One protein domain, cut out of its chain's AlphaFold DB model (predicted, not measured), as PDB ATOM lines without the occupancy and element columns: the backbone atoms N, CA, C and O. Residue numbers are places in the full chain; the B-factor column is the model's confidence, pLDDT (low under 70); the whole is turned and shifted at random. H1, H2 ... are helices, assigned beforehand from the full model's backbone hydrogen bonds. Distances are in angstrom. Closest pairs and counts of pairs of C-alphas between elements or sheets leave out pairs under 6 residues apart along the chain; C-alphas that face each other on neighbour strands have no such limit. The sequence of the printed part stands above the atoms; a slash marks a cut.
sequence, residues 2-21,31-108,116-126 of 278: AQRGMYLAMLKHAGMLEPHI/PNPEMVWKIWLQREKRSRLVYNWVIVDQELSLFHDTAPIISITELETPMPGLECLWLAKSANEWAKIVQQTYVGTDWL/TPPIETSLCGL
ATOM      1  N   ALA A   2     101.551  26.541 114.797       69.25
ATOM      2  CA  ALA A   2     101.541  27.817 114.049       69.25
ATOM      3  C   ALA A   2     100.969  27.723 112.614       69.25
ATOM      4  O   ALA A   2     100.212  28.588 112.186       69.25
ATOM      5  N   GLN A   3     101.270  26.638 111.889       83.19
ATOM      6  CA  GLN A   3     100.767  26.424 110.524       83.19
ATOM      7  C   GLN A   3      99.241  26.223 110.470       83.19
ATOM      8  O   GLN A   3      98.594  26.740 109.568       83.19
ATOM      9  N   ARG A   4      98.649  25.543 111.465       86.25
ATOM     10  CA  ARG A   4      97.190  25.337 111.566       86.25
ATOM     11  C   ARG A   4      96.456  26.675 111.657       86.25
ATOM     12  O   ARG A   4      95.543  26.919 110.878       86.25
ATOM     13  N   GLY A   5      96.902  27.562 112.549       87.31
ATOM     14  CA  GLY A   5      96.320  28.901 112.689       87.31
ATOM     15  C   GLY A   5      96.408  29.725 111.399       87.31
ATOM     16  O   GLY A   5      95.445  30.393 111.035       87.31
ATOM     17  N   MET A   6      97.519  29.620 110.663       90.44
ATOM     18  CA  MET A   6      97.695  30.294 109.372       90.44
ATOM     19  C   MET A   6      96.671  29.826 108.327       90.44
ATOM     20  O   MET A   6      96.025  30.663 107.699       90.44
ATOM     21  N   TYR A   7      96.479  28.512 108.152       89.88
ATOM     22  CA  TYR A   7      95.514  27.990 107.174       89.88
ATOM     23  C   TYR A   7      94.068  28.373 107.509       89.88
ATOM     24  O   TYR A   7      93.303  28.734 106.618       89.88
ATOM     25  N   LEU A   8      93.706  28.365 108.793       90.00
ATOM     26  CA  LEU A   8      92.375  28.777 109.241       90.00
ATOM     27  C   LEU A   8      92.143  30.280 109.059       90.00
ATOM     28  O   LEU A   8      91.062  30.691 108.639       90.00
ATOM     29  N   ALA A   9      93.168  31.103 109.295       90.31
ATOM     30  CA  ALA A   9      93.106  32.527 108.990       90.31
ATOM     31  C   ALA A   9      92.918  32.767 107.484       90.31
ATOM     32  O   ALA A   9      92.090  33.588 107.101       90.31
ATOM     33  N   MET A  10      93.614  32.018 106.618       92.50
ATOM     34  CA  MET A  10      93.406  32.097 105.165       92.50
ATOM     35  C   MET A  10      91.971  31.730 104.769       92.50
ATOM     36  O   MET A  10      91.361  32.448 103.981       92.50
ATOM     37  N   LEU A  11      91.416  30.655 105.344       90.81
ATOM     38  CA  LEU A  11      90.028  30.236 105.124       90.81
ATOM     39  C   LEU A  11      89.045  31.359 105.497       90.81
ATOM     40  O   LEU A  11      88.153  31.704 104.721       90.81
ATOM     41  N   LYS A  12      89.253  31.975 106.665       90.19
ATOM     42  CA  LYS A  12      88.451  33.100 107.154       90.19
ATOM     43  C   LYS A  12      88.569  34.329 106.252       90.19
ATOM     44  O   LYS A  12      87.554  34.887 105.854       90.19
ATOM     45  N   HIS A  13      89.786  34.740 105.896       91.56
ATOM     46  CA  HIS A  13      90.023  35.922 105.063       91.56
ATOM     47  C   HIS A  13      89.565  35.748 103.611       91.56
ATOM     48  O   HIS A  13      89.263  36.738 102.952       91.56
ATOM     49  N   ALA A  14      89.446  34.511 103.128       91.31
ATOM     50  CA  ALA A  14      88.796  34.203 101.857       91.31
ATOM     51  C   ALA A  14      87.257  34.340 101.913       91.31
ATOM     52  O   ALA A  14      86.579  34.011 100.938       91.31
ATOM     53  N   GLY A  15      86.696  34.777 103.049       88.50
ATOM     54  CA  GLY A  15      85.261  34.939 103.260       88.50
ATOM     55  C   GLY A  15      84.518  33.611 103.290       88.50
ATOM     56  O   GLY A  15      83.312  33.595 103.084       88.50
ATOM     57  N   MET A  16      85.207  32.478 103.494       88.62
ATOM     58  CA  MET A  16      84.606  31.157 103.292       88.62
ATOM     59  C   MET A  16      83.594  30.757 104.363       88.62
ATOM     60  O   MET A  16      82.758  29.913 104.059       88.62
ATOM     61  N   LEU A  17      83.662  31.358 105.557       87.56
ATOM     62  CA  LEU A  17      82.792  31.051 106.702       87.56
ATOM     63  C   LEU A  17      81.448  31.802 106.663       87.56
ATOM     64  O   LEU A  17      80.504  31.421 107.353       87.56
ATOM     65  N   GLU A  18      81.350  32.828 105.819       86.56
ATOM     66  CA  GLU A  18      80.163  33.672 105.656       86.56
ATOM     67  C   GLU A  18      78.964  32.881 105.098       86.56
ATOM     68  O   GLU A  18      79.161  31.868 104.407       86.56
ATOM     69  N   PRO A  19      77.721  33.322 105.371       82.50
ATOM     70  CA  PRO A  19      76.529  32.672 104.846       82.50
ATOM     71  C   PRO A  19      76.462  32.816 103.321       82.50
ATOM     72  O   PRO A  19      76.889  33.819 102.744       82.50
ATOM     73  N   HIS A  20      75.895  31.815 102.642       73.25
ATOM     74  CA  HIS A  20      75.685  31.915 101.195       73.25
ATOM     75  C   HIS A  20      74.594  32.946 100.910       73.25
ATOM     76  O   HIS A  20      73.463  32.798 101.369       73.25
ATOM     77  N   ILE A  21      74.910  33.960 100.101       66.62
ATOM     78  CA  ILE A  21      73.911  34.914  99.607       66.62
ATOM     79  C   ILE A  21      72.891  34.135  98.756       66.62
ATOM     80  O   ILE A  21      73.300  33.476  97.786       66.62
ATOM     81  N   PRO A  31      65.093  28.951  84.868       63.62
ATOM     82  CA  PRO A  31      66.478  28.756  85.249       63.62
ATOM     83  C   PRO A  31      67.014  27.492  84.576       63.62
ATOM     84  O   PRO A  31      66.497  26.395  84.777       63.62
ATOM     85  N   ASN A  32      68.059  27.650  83.760       77.75
ATOM     86  CA  ASN A  32      68.740  26.524  83.135       77.75
ATOM     87  C   ASN A  32      69.203  25.554  84.245       77.75
ATOM     88  O   ASN A  32      70.033  25.957  85.071       77.75
ATOM     89  N   PRO A  33      68.719  24.295  84.281       76.94
ATOM     90  CA  PRO A  33      69.046  23.353  85.353       76.94
ATOM     91  C   PRO A  33      70.555  23.117  85.464       76.94
ATOM     92  O   PRO A  33      71.076  22.944  86.562       76.94
ATOM     93  N   GLU A  34      71.278  23.200  84.345       86.12
ATOM     94  CA  GLU A  34      72.737  23.097  84.303       86.12
ATOM     95  C   GLU A  34      73.428  24.263  85.026       86.12
ATOM     96  O   GLU A  34      74.431  24.071  85.713       86.12
ATOM     97  N   MET A  35      72.887  25.478  84.901       83.31
ATOM     98  CA  MET A  35      73.422  26.655  85.585       83.31
ATOM     99  C   MET A  35      73.163  26.575  87.092       83.31
ATOM    100  O   MET A  35      74.082  26.780  87.884       83.31
ATOM    101  N   VAL A  36      71.938  26.221  87.491       81.94
ATOM    102  CA  VAL A  36      71.563  26.069  88.908       81.94
ATOM    103  C   VAL A  36      72.393  24.980  89.577       81.94
ATOM    104  O   VAL A  36      72.945  25.206  90.654       81.94
ATOM    105  N   TRP A  37      72.548  23.830  88.918       84.75
ATOM    106  CA  TRP A  37      73.361  22.733  89.429       84.75
ATOM    107  C   TRP A  37      74.832  23.135  89.589       84.75
ATOM    108  O   TRP A  37      75.429  22.853  90.626       84.75
ATOM    109  N   LYS A  38      75.413  23.872  88.631       88.12
ATOM    110  CA  LYS A  38      76.790  24.387  88.748       88.12
ATOM    111  C   LYS A  38      76.958  25.369  89.903       88.12
ATOM    112  O   LYS A  38      77.951  25.277  90.622       88.12
ATOM    113  N   ILE A  39      76.013  26.288  90.095       85.19
ATOM    114  CA  ILE A  39      76.033  27.224  91.229       85.19
ATOM    115  C   ILE A  39      75.953  26.451  92.547       85.19
ATOM    116  O   ILE A  39      76.765  26.682  93.446       85.19
ATOM    117  N   TRP A  40      75.006  25.514  92.649       86.69
ATOM    118  CA  TRP A  40      74.865  24.650  93.815       86.69
ATOM    119  C   TRP A  40      76.162  23.880  94.090       86.69
ATOM    120  O   TRP A  40      76.664  23.924  95.206       86.69
ATOM    121  N   LEU A  41      76.777  23.288  93.064       89.44
ATOM    122  CA  LEU A  41      78.018  22.528  93.191       89.44
ATOM    123  C   LEU A  41      79.177  23.382  93.732       89.44
ATOM    124  O   LEU A  41      79.982  22.895  94.522       89.44
ATOM    125  N   GLN A  42      79.282  24.651  93.324       89.44
ATOM    126  CA  GLN A  42      80.305  25.561  93.857       89.44
ATOM    127  C   GLN A  42      80.061  25.907  95.330       89.44
ATOM    128  O   GLN A  42      81.006  25.938  96.121       89.44
ATOM    129  N   ARG A  43      78.800  26.121  95.717       87.62
ATOM    130  CA  ARG A  43      78.424  26.343  97.122       87.62
ATOM    131  C   ARG A  43      78.706  25.110  97.973       87.62
ATOM    132  O   ARG A  43      79.318  25.233  99.029       87.62
ATOM    133  N   GLU A  44      78.341  23.939  97.470       90.44
ATOM    134  CA  GLU A  44      78.534  22.655  98.137       90.44
ATOM    135  C   GLU A  44      80.023  22.337  98.328       90.44
ATOM    136  O   GLU A  44      80.444  21.965  99.423       90.44
ATOM    137  N   LYS A  45      80.859  22.592  97.309       91.50
ATOM    138  CA  LYS A  45      82.330  22.514  97.413       91.50
ATOM    139  C   LYS A  45      82.867  23.353  98.565       91.50
ATOM    140  O   LYS A  45      83.699  22.878  99.338       91.50
ATOM    141  N   ARG A  46      82.399  24.599  98.670       91.31
ATOM    142  CA  ARG A  46      82.806  25.520  99.731       91.31
ATOM    143  C   ARG A  46      82.349  25.024 101.102       91.31
ATOM    144  O   ARG A  46      83.183  24.956 101.999       91.31
ATOM    145  N   SER A  47      81.081  24.639 101.249       92.19
ATOM    146  CA  SER A  47      80.545  24.095 102.503       92.19
ATOM    147  C   SER A  47      81.337  22.868 102.960       92.19
ATOM    148  O   SER A  47      81.868  22.858 104.069       92.19
ATOM    149  N   ARG A  48      81.525  21.874 102.084       94.00
ATOM    150  CA  ARG A  48      82.318  20.668 102.382       94.00
ATOM    151  C   ARG A  48      83.746  20.996 102.805       94.00
ATOM    152  O   ARG A  48      84.232  20.436 103.780       94.00
ATOM    153  N   LEU A  49      84.407  21.931 102.120       93.62
ATOM    154  CA  LEU A  49      85.764  22.344 102.475       93.62
ATOM    155  C   LEU A  49      85.827  22.989 103.867       93.62
ATOM    156  O   LEU A  49      86.696  22.627 104.657       93.62
ATOM    157  N   VAL A  50      84.904  23.900 104.190       94.25
ATOM    158  CA  VAL A  50      84.843  24.545 105.514       94.25
ATOM    159  C   VAL A  50      84.626  23.510 106.614       94.25
ATOM    160  O   VAL A  50      85.380  23.480 107.583       94.25
ATOM    161  N   TYR A  51      83.645  22.624 106.455       95.12
ATOM    162  CA  TYR A  51      83.320  21.642 107.489       95.12
ATOM    163  C   TYR A  51      84.360  20.525 107.624       95.12
ATOM    164  O   TYR A  51      84.581  20.041 108.732       95.12
ATOM    165  N   ASN A  52      85.090  20.192 106.556       94.38
ATOM    166  CA  ASN A  52      86.283  19.350 106.666       94.38
ATOM    167  C   ASN A  52      87.356  20.012 107.539       94.38
ATOM    168  O   ASN A  52      87.952  19.346 108.384       94.38
ATOM    169  N   TRP A  53      87.572  21.325 107.395       94.44
ATOM    170  CA  TRP A  53      88.477  22.056 108.283       94.44
ATOM    171  C   TRP A  53      87.978  22.089 109.725       94.44
ATOM    172  O   TRP A  53      88.803  21.963 110.618       94.44
ATOM    173  N   VAL A  54      86.667  22.189 109.967       95.12
ATOM    174  CA  VAL A  54      86.086  22.091 111.322       95.12
ATOM    175  C   VAL A  54      86.385  20.737 111.967       95.12
ATOM    176  O   VAL A  54      86.795  20.694 113.126       95.12
ATOM    177  N   ILE A  55      86.249  19.641 111.216       94.50
ATOM    178  CA  ILE A  55      86.568  18.290 111.700       94.50
ATOM    179  C   ILE A  55      88.060  18.169 112.026       94.50
ATOM    180  O   ILE A  55      88.418  17.767 113.131       94.50
ATOM    181  N   VAL A  56      88.935  18.574 111.100       93.75
ATOM    182  CA  VAL A  56      90.393  18.525 111.301       93.75
ATOM    183  C   VAL A  56      90.817  19.399 112.483       93.75
ATOM    184  O   VAL A  56      91.655  18.997 113.288       93.75
ATOM    185  N   ASP A  57      90.232  20.592 112.605       94.50
ATOM    186  CA  ASP A  57      90.456  21.516 113.713       94.50
ATOM    187  C   ASP A  57      90.109  20.858 115.053       94.50
ATOM    188  O   ASP A  57      90.921  20.884 115.976       94.50
ATOM    189  N   GLN A  58      88.947  20.210 115.138       94.12
ATOM    190  CA  GLN A  58      88.497  19.511 116.337       94.12
ATOM    191  C   GLN A  58      89.406  18.340 116.712       94.12
ATOM    192  O   GLN A  58      89.833  18.257 117.864       94.12
ATOM    193  N   GLU A  59      89.686  17.445 115.763       91.94
ATOM    194  CA  GLU A  59      90.462  16.226 116.003       91.94
ATOM    195  C   GLU A  59      91.885  16.579 116.452       91.94
ATOM    196  O   GLU A  59      92.338  16.109 117.494       91.94
ATOM    197  N   LEU A  60      92.558  17.500 115.749       91.75
ATOM    198  CA  LEU A  60      93.881  17.986 116.157       91.75
ATOM    199  C   LEU A  60      93.848  18.649 117.534       91.75
ATOM    200  O   LEU A  60      94.769  18.470 118.329       91.75
ATOM    201  N   SER A  61      92.807  19.426 117.823       91.38
ATOM    202  CA  SER A  61      92.645  20.038 119.138       91.38
ATOM    203  C   SER A  61      92.519  19.012 120.248       91.38
ATOM    204  O   SER A  61      93.163  19.169 121.281       91.38
ATOM    205  N   LEU A  62      91.749  17.954 120.011       88.00
ATOM    206  CA  LEU A  62      91.521  16.885 120.972       88.00
ATOM    207  C   LEU A  62      92.816  16.117 121.260       88.00
ATOM    208  O   LEU A  62      93.162  15.922 122.419       88.00
ATOM    209  N   PHE A  63      93.584  15.771 120.220       84.69
ATOM    210  CA  PHE A  63      94.878  15.089 120.373       84.69
ATOM    211  C   PHE A  63      95.935  15.913 121.105       84.69
ATOM    212  O   PHE A  63      96.853  15.353 121.702       84.69
ATOM    213  N   HIS A  64      95.841  17.235 121.029       84.75
ATOM    214  CA  HIS A  64      96.791  18.137 121.667       84.75
ATOM    215  C   HIS A  64      96.275  18.749 122.971       84.75
ATOM    216  O   HIS A  64      96.957  19.612 123.516       84.75
ATOM    217  N   ASP A  65      95.093  18.342 123.440       82.25
ATOM    218  CA  ASP A  65      94.418  18.913 124.610       82.25
ATOM    219  C   ASP A  65      94.334  20.457 124.556       82.25
ATOM    220  O   ASP A  65      94.677  21.189 125.484       82.25
ATOM    221  N   THR A  66      93.924  20.980 123.397       87.31
ATOM    222  CA  THR A  66      93.780  22.423 123.139       87.31
ATOM    223  C   THR A  66      92.380  22.752 122.646       87.31
ATOM    224  O   THR A  66      91.755  21.953 121.957       87.31
ATOM    225  N   ALA A  67      91.898  23.967 122.913       89.56
ATOM    226  CA  ALA A  67      90.624  24.424 122.363       89.56
ATOM    227  C   ALA A  67      90.662  24.451 120.818       89.56
ATOM    228  O   ALA A  67      91.684  24.854 120.249       89.56
ATOM    229  N   PRO A  68      89.581  24.040 120.124       93.00
ATOM    230  CA  PRO A  68      89.406  24.304 118.698       93.00
ATOM    231  C   PRO A  68      89.580  25.794 118.374       93.00
ATOM    232  O   PRO A  68      89.193  26.653 119.168       93.00
ATOM    233  N   ILE A  69      90.178  26.101 117.222       92.25
ATOM    234  CA  ILE A  69      90.558  27.470 116.838       92.25
ATOM    235  C   ILE A  69      89.402  28.175 116.126       92.25
ATOM    236  O   ILE A  69      89.236  29.387 116.266       92.25
ATOM    237  N   ILE A  70      88.615  27.441 115.336       91.50
ATOM    238  CA  ILE A  70      87.506  28.027 114.577       91.50
ATOM    239  C   ILE A  70      86.395  28.433 115.547       91.50
ATOM    240  O   ILE A  70      85.893  27.602 116.299       91.50
ATOM    241  N   SER A  71      85.968  29.696 115.512       90.94
ATOM    242  CA  SER A  71      84.836  30.136 116.328       90.94
ATOM    243  C   SER A  71      83.511  29.676 115.727       90.94
ATOM    244  O   SER A  71      83.218  29.943 114.559       90.94
ATOM    245  N   ILE A  72      82.655  29.077 116.555       91.94
ATOM    246  CA  ILE A  72      81.292  28.698 116.171       91.94
ATOM    247  C   ILE A  72      80.456  29.899 115.712       91.94
ATOM    248  O   ILE A  72      79.638  29.767 114.810       91.94
ATOM    249  N   THR A  73      80.683  31.084 116.285       90.12
ATOM    250  CA  THR A  73      79.921  32.296 115.941       90.12
ATOM    251  C   THR A  73      80.217  32.804 114.536       90.12
ATOM    252  O   THR A  73      79.444  33.591 114.009       90.12
ATOM    253  N   GLU A  74      81.336  32.384 113.946       89.00
ATOM    254  CA  GLU A  74      81.749  32.766 112.593       89.00
ATOM    255  C   GLU A  74      81.314  31.728 111.546       89.00
ATOM    256  O   GLU A  74      81.351  32.015 110.354       89.00
ATOM    257  N   LEU A  75      80.887  30.531 111.972       91.19
ATOM    258  CA  LEU A  75      80.453  29.436 111.100       91.19
ATOM    259  C   LEU A  75      78.994  29.611 110.662       91.19
ATOM    260  O   LEU A  75      78.092  28.893 111.104       91.19
ATOM    261  N   GLU A  76      78.772  30.567 109.766       89.38
ATOM    262  CA  GLU A  76      77.459  30.858 109.185       89.38
ATOM    263  C   GLU A  76      77.221  30.160 107.837       89.38
ATOM    264  O   GLU A  76      76.095  30.130 107.338       89.38
ATOM    265  N   THR A  77      78.252  29.536 107.264       90.44
ATOM    266  CA  THR A  77      78.134  28.706 106.058       90.44
ATOM    267  C   THR A  77      77.171  27.536 106.297       90.44
ATOM    268  O   THR A  77      77.290  26.849 107.317       90.44
ATOM    269  N   PRO A  78      76.233  27.257 105.375       89.31
ATOM    270  CA  PRO A  78      75.311  26.137 105.522       89.31
ATOM    271  C   PRO A  78      76.053  24.807 105.471       89.31
ATOM    272  O   PRO A  78      77.076  24.683 104.786       89.31
ATOM    273  N   MET A  79      75.534  23.834 106.213       88.94
ATOM    274  CA  MET A  79      76.116  22.499 106.296       88.94
ATOM    275  C   MET A  79      76.161  21.782 104.937       88.94
ATOM    276  O   MET A  79      75.509  22.223 103.986       88.94
ATOM    277  N   PRO A  80      77.022  20.753 104.801       90.94
ATOM    278  CA  PRO A  80      77.124  19.996 103.564       90.94
ATOM    279  C   PRO A  80      75.846  19.217 103.270       90.94
ATOM    280  O   PRO A  80      75.391  18.437 104.108       90.94
ATOM    281  N   GLY A  81      75.373  19.368 102.034       83.88
ATOM    282  CA  GLY A  81      74.225  18.674 101.486       83.88
ATOM    283  C   GLY A  81      74.339  17.153 101.495       83.88
ATOM    284  O   GLY A  81      75.424  16.569 101.583       83.88
ATOM    285  N   LEU A  82      73.188  16.504 101.304       84.94
ATOM    286  CA  LEU A  82      73.082  15.052 101.150       84.94
ATOM    287  C   LEU A  82      74.063  14.497 100.110       84.94
ATOM    288  O   LEU A  82      74.206  15.023  99.003       84.94
ATOM    289  N   GLU A  83      74.671  13.357 100.434       88.75
ATOM    290  CA  GLU A  83      75.702  12.743  99.594       88.75
ATOM    291  C   GLU A  83      75.182  12.348  98.204       88.75
ATOM    292  O   GLU A  83      75.888  12.492  97.210       88.75
ATOM    293  N   CYS A  84      73.918  11.932  98.096       89.31
ATOM    294  CA  CYS A  84      73.299  11.608  96.808       89.31
ATOM    295  C   CYS A  84      73.231  12.814  95.855       89.31
ATOM    296  O   CYS A  84      73.406  12.644  94.650       89.31
ATOM    297  N   LEU A  85      73.036  14.031  96.378       88.81
ATOM    298  CA  LEU A  85      73.044  15.257  95.576       88.81
ATOM    299  C   LEU A  85      74.457  15.591  95.094       88.81
ATOM    300  O   LEU A  85      74.632  16.033  93.958       88.81
ATOM    301  N   TRP A  86      75.462  15.364  95.943       91.75
ATOM    302  CA  TRP A  86      76.868  15.608  95.622       91.75
ATOM    303  C   TRP A  86      77.407  14.643  94.561       91.75
ATOM    304  O   TRP A  86      78.167  15.050  93.683       91.75
ATOM    305  N   LEU A  87      76.979  13.380  94.612       93.31
ATOM    306  CA  LEU A  87      77.409  12.324  93.693       93.31
ATOM    307  C   LEU A  87      76.661  12.311  92.349       93.31
ATOM    308  O   LEU A  87      77.009  11.514  91.474       93.31
ATOM    309  N   ALA A  88      75.651  13.167  92.168       92.62
ATOM    310  CA  ALA A  88      74.915  13.268  90.913       92.62
ATOM    311  C   ALA A  88      75.867  13.584  89.744       92.62
ATOM    312  O   ALA A  88      76.715  14.473  89.831       92.62
ATOM    313  N   LYS A  89      75.724  12.874  88.621       92.00
ATOM    314  CA  LYS A  89      76.622  12.996  87.457       92.00
ATOM    315  C   LYS A  89      76.149  14.027  86.439       92.00
ATOM    316  O   LYS A  89      76.892  14.371  85.524       92.00
ATOM    317  N   SER A  90      74.906  14.485  86.560       91.44
ATOM    318  CA  SER A  90      74.301  15.456  85.649       91.44
ATOM    319  C   SER A  90      73.275  16.334  86.360       91.44
ATOM    320  O   SER A  90      72.661  15.905  87.339       91.44
ATOM    321  N   ALA A  91      73.010  17.522  85.810       88.75
ATOM    322  CA  ALA A  91      71.973  18.421  86.317       88.75
ATOM    323  C   ALA A  91      70.585  17.772  86.350       88.75
ATOM    324  O   ALA A  91      69.809  18.003  87.273       88.75
ATOM    325  N   ASN A  92      70.281  16.923  85.364       88.31
ATOM    326  CA  ASN A  92      69.003  16.216  85.286       88.31
ATOM    327  C   ASN A  92      68.855  15.164  86.391       88.31
ATOM    328  O   ASN A  92      67.769  14.991  86.937       88.31
ATOM    329  N   GLU A  93      69.932  14.446  86.714       91.00
ATOM    330  CA  GLU A  93      69.954  13.498  87.829       91.00
ATOM    331  C   GLU A  93      69.829  14.230  89.166       91.00
ATOM    332  O   GLU A  93      68.973  13.880  89.972       91.00
ATOM    333  N   TRP A  94      70.601  15.305  89.352       89.62
ATOM    334  CA  TRP A  94      70.515  16.161  90.534       89.62
ATOM    335  C   TRP A  94      69.091  16.691  90.747       89.62
ATOM    336  O   TRP A  94      68.530  16.514  91.823       89.62
ATOM    337  N   ALA A  95      68.460  17.252  89.710       84.44
ATOM    338  CA  ALA A  95      67.101  17.786  89.795       84.44
ATOM    339  C   ALA A  95      66.065  16.709  90.157       84.44
ATOM    340  O   ALA A  95      65.161  16.968  90.951       84.44
ATOM    341  N   LYS A  96      66.217  15.483  89.630       87.31
ATOM    342  CA  LYS A  96      65.365  14.344  90.008       87.31
ATOM    343  C   LYS A  96      65.532  13.972  91.478       87.31
ATOM    344  O   LYS A  96      64.528  13.741  92.145       87.31
ATOM    345  N   ILE A  97      66.767  13.932  91.983       86.44
ATOM    346  CA  ILE A  97      67.046  13.619  93.391       86.44
ATOM    347  C   ILE A  97      66.485  14.717  94.298       86.44
ATOM    348  O   ILE A  97      65.830  14.396  95.287       86.44
ATOM    349  N   VAL A  98      66.673  15.997  93.949       82.50
ATOM    350  CA  VAL A  98      66.065  17.132  94.668       82.50
ATOM    351  C   VAL A  98      64.550  16.955  94.725       82.50
ATOM    352  O   VAL A  98      63.972  16.986  95.805       82.50
ATOM    353  N   GLN A  99      63.907  16.692  93.586       79.31
ATOM    354  CA  GLN A  99      62.467  16.463  93.555       79.31
ATOM    355  C   GLN A  99      62.083  15.297  94.480       79.31
ATOM    356  O   GLN A  99      61.310  15.483  95.407       79.31
ATOM    357  N   GLN A 100      62.680  14.120  94.319       81.12
ATOM    358  CA  GLN A 100      62.351  12.942  95.134       81.12
ATOM    359  C   GLN A 100      62.567  13.142  96.638       81.12
ATOM    360  O   GLN A 100      61.785  12.637  97.435       81.12
ATOM    361  N   THR A 101      63.617  13.869  97.016       75.69
ATOM    362  CA  THR A 101      64.000  14.072  98.418       75.69
ATOM    363  C   THR A 101      63.088  15.071  99.115       75.69
ATOM    364  O   THR A 101      62.790  14.909 100.296       75.69
ATOM    365  N   TYR A 102      62.646  16.109  98.399       69.12
ATOM    366  CA  TYR A 102      61.886  17.194  99.007       69.12
ATOM    367  C   TYR A 102      60.374  17.102  98.758       69.12
ATOM    368  O   TYR A 102      59.641  17.735  99.507       69.12
ATOM    369  N   VAL A 103      59.862  16.314  97.794       51.09
ATOM    370  CA  VAL A 103      58.409  16.067  97.576       51.09
ATOM    371  C   VAL A 103      57.730  15.661  98.901       51.09
ATOM    372  O   VAL A 103      57.835  14.518  99.332       51.09
ATOM    373  N   GLY A 104      57.046  16.601  99.568       49.69
ATOM    374  CA  GLY A 104      56.358  16.364 100.846       49.69
ATOM    375  C   GLY A 104      56.460  17.494 101.878       49.69
ATOM    376  O   GLY A 104      55.594  17.590 102.742       49.69
ATOM    377  N   THR A 105      57.455  18.378 101.793       46.94
ATOM    378  CA  THR A 105      57.433  19.662 102.521       46.94
ATOM    379  C   THR A 105      56.622  20.699 101.729       46.94
ATOM    380  O   THR A 105      56.446  20.550 100.523       46.94
ATOM    381  N   ASP A 106      56.117  21.758 102.367       44.41
ATOM    382  CA  ASP A 106      55.305  22.851 101.773       44.41
ATOM    383  C   ASP A 106      55.920  23.568 100.537       44.41
ATOM    384  O   ASP A 106      55.347  24.517 100.004       44.41
ATOM    385  N   TRP A 107      57.076  23.128 100.033       45.84
ATOM    386  CA  TRP A 107      57.773  23.693  98.876       45.84
ATOM    387  C   TRP A 107      56.968  23.616  97.568       45.84
ATOM    388  O   TRP A 107      57.152  24.462  96.699       45.84
ATOM    389  N   LEU A 108      56.060  22.640  97.422       41.66
ATOM    390  CA  LEU A 108      55.219  22.503  96.223       41.66
ATOM    391  C   LEU A 108      54.068  23.519  96.156       41.66
ATOM    392  O   LEU A 108      53.533  23.735  95.071       41.66
ATOM    393  N   THR A 116      66.297  26.380  94.341       48.34
ATOM    394  CA  THR A 116      67.267  25.841  95.304       48.34
ATOM    395  C   THR A 116      66.708  24.926  96.414       48.34
ATOM    396  O   THR A 116      65.656  25.188  96.983       48.34
ATOM    397  N   PRO A 117      67.408  23.822  96.757       52.03
ATOM    398  CA  PRO A 117      67.057  23.035  97.942       52.03
ATOM    399  C   PRO A 117      67.090  23.928  99.198       52.03
ATOM    400  O   PRO A 117      67.832  24.919  99.201       52.03
ATOM    401  N   PRO A 118      66.311  23.610 100.253       55.25
ATOM    402  CA  PRO A 118      66.286  24.403 101.478       55.25
ATOM    403  C   PRO A 118      67.713  24.617 101.977       55.25
ATOM    404  O   PRO A 118      68.491  23.666 102.067       55.25
ATOM    405  N   ILE A 119      68.062  25.876 102.253       58.59
ATOM    406  CA  ILE A 119      69.379  26.235 102.778       58.59
ATOM    407  C   ILE A 119      69.562  25.455 104.075       58.59
ATOM    408  O   ILE A 119      68.823  25.663 105.040       58.59
ATOM    409  N   GLU A 120      70.518  24.528 104.080       69.00
ATOM    410  CA  GLU A 120      70.818  23.762 105.277       69.00
ATOM    411  C   GLU A 120      71.215  24.708 106.407       69.00
ATOM    412  O   GLU A 120      71.906  25.708 106.202       69.00
ATOM    413  N   THR A 121      70.766  24.407 107.621       82.31
ATOM    414  CA  THR A 121      71.148  25.192 108.794       82.31
ATOM    415  C   THR A 121      72.663  25.187 108.940       82.31
ATOM    416  O   THR A 121      73.282  24.138 108.789       82.31
ATOM    417  N   SER A 122      73.267  26.331 109.253       90.75
ATOM    418  CA  SER A 122      74.680  26.378 109.633       90.75
ATOM    419  C   SER A 122      74.909  25.667 110.969       90.75
ATOM    420  O   SER A 122      73.981  25.521 111.772       90.75
ATOM    421  N   LEU A 123      76.152  25.270 111.254       92.38
ATOM    422  CA  LEU A 123      76.500  24.682 112.551       92.38
ATOM    423  C   LEU A 123      76.228  25.654 113.707       92.38
ATOM    424  O   LEU A 123      75.769  25.225 114.762       92.38
ATOM    425  N   CYS A 124      76.425  26.961 113.496       92.38
ATOM    426  CA  CYS A 124      76.036  27.994 114.458       92.38
ATOM    427  C   CYS A 124      74.528  27.951 114.763       92.38
ATOM    428  O   CYS A 124      74.123  27.984 115.928       92.38
ATOM    429  N   GLY A 125      73.691  27.824 113.727       90.31
ATOM    430  CA  GLY A 125      72.243  27.675 113.877       90.31
ATOM    431  C   GLY A 125      71.860  26.388 114.609       90.31
ATOM    432  O   GLY A 125      71.065  26.426 115.545       90.31
ATOM    433  N   LEU A 126      72.477  25.263 114.246       91.25
ATOM    434  CA  LEU A 126      72.208  23.968 114.870       91.25
ATOM    435  C   LEU A 126      72.632  23.932 116.349       91.25
ATOM    436  O   LEU A 126      71.905  23.416 117.197       91.25
TER     437      LEU A 126
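Overview. This is residues 2 to 21, 31 to 108 and 116 to 126 of the 278 residues of an uncharacterized protein of Monilinia fructigena (UniProt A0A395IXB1). One long helix, H2, makes the long axis; H4 meets its first end as a V, and residues 64 to 82 fold back along it from its last end. H1 lies near H2. The printed part has 109 residues with five named helices, H1 to H5 in order, and no named strand: all helix. It is only just loose, close to compact (radius of gyration of the C-alphas 16.1 A), elongated, 47 by 25 by 23 A.

Along the chain. H2, residues 33 to 63, runs 44.3 A from C-alpha 33 at (69.046, 23.353, 85.353). H1, residues 2 to 13, spans 16.7 A; H4, residues 91 to 102, 16.3 A. H3 is residues 83 to 86; H5, residues 123 to 126, ends at (72.208, 23.968, 114.870).

Arrangement. H2 touches H4 with residues 33 to 37 alone; the closest C-alphas, Glu 34 and Ala 91, are 5.1 A apart. Their steep tilt is 67 degrees, only just short of perpendicular. H3 touches H4, closest C-alphas Leu 85 and Trp 94, 5.7 A. H5 touches no helix. In H1, H2 and H4 every O i to N i+4 pair is within hydrogen-bond range.

Size, cuts and confidence. Residues 22 to 30 and 109 to 115 are cut out, with C-alpha gaps of 17.3 A and 12.5 A. H2 to H3 is a long link. Residues 102 to 108 and 116 to 120 are among those under pLDDT 70.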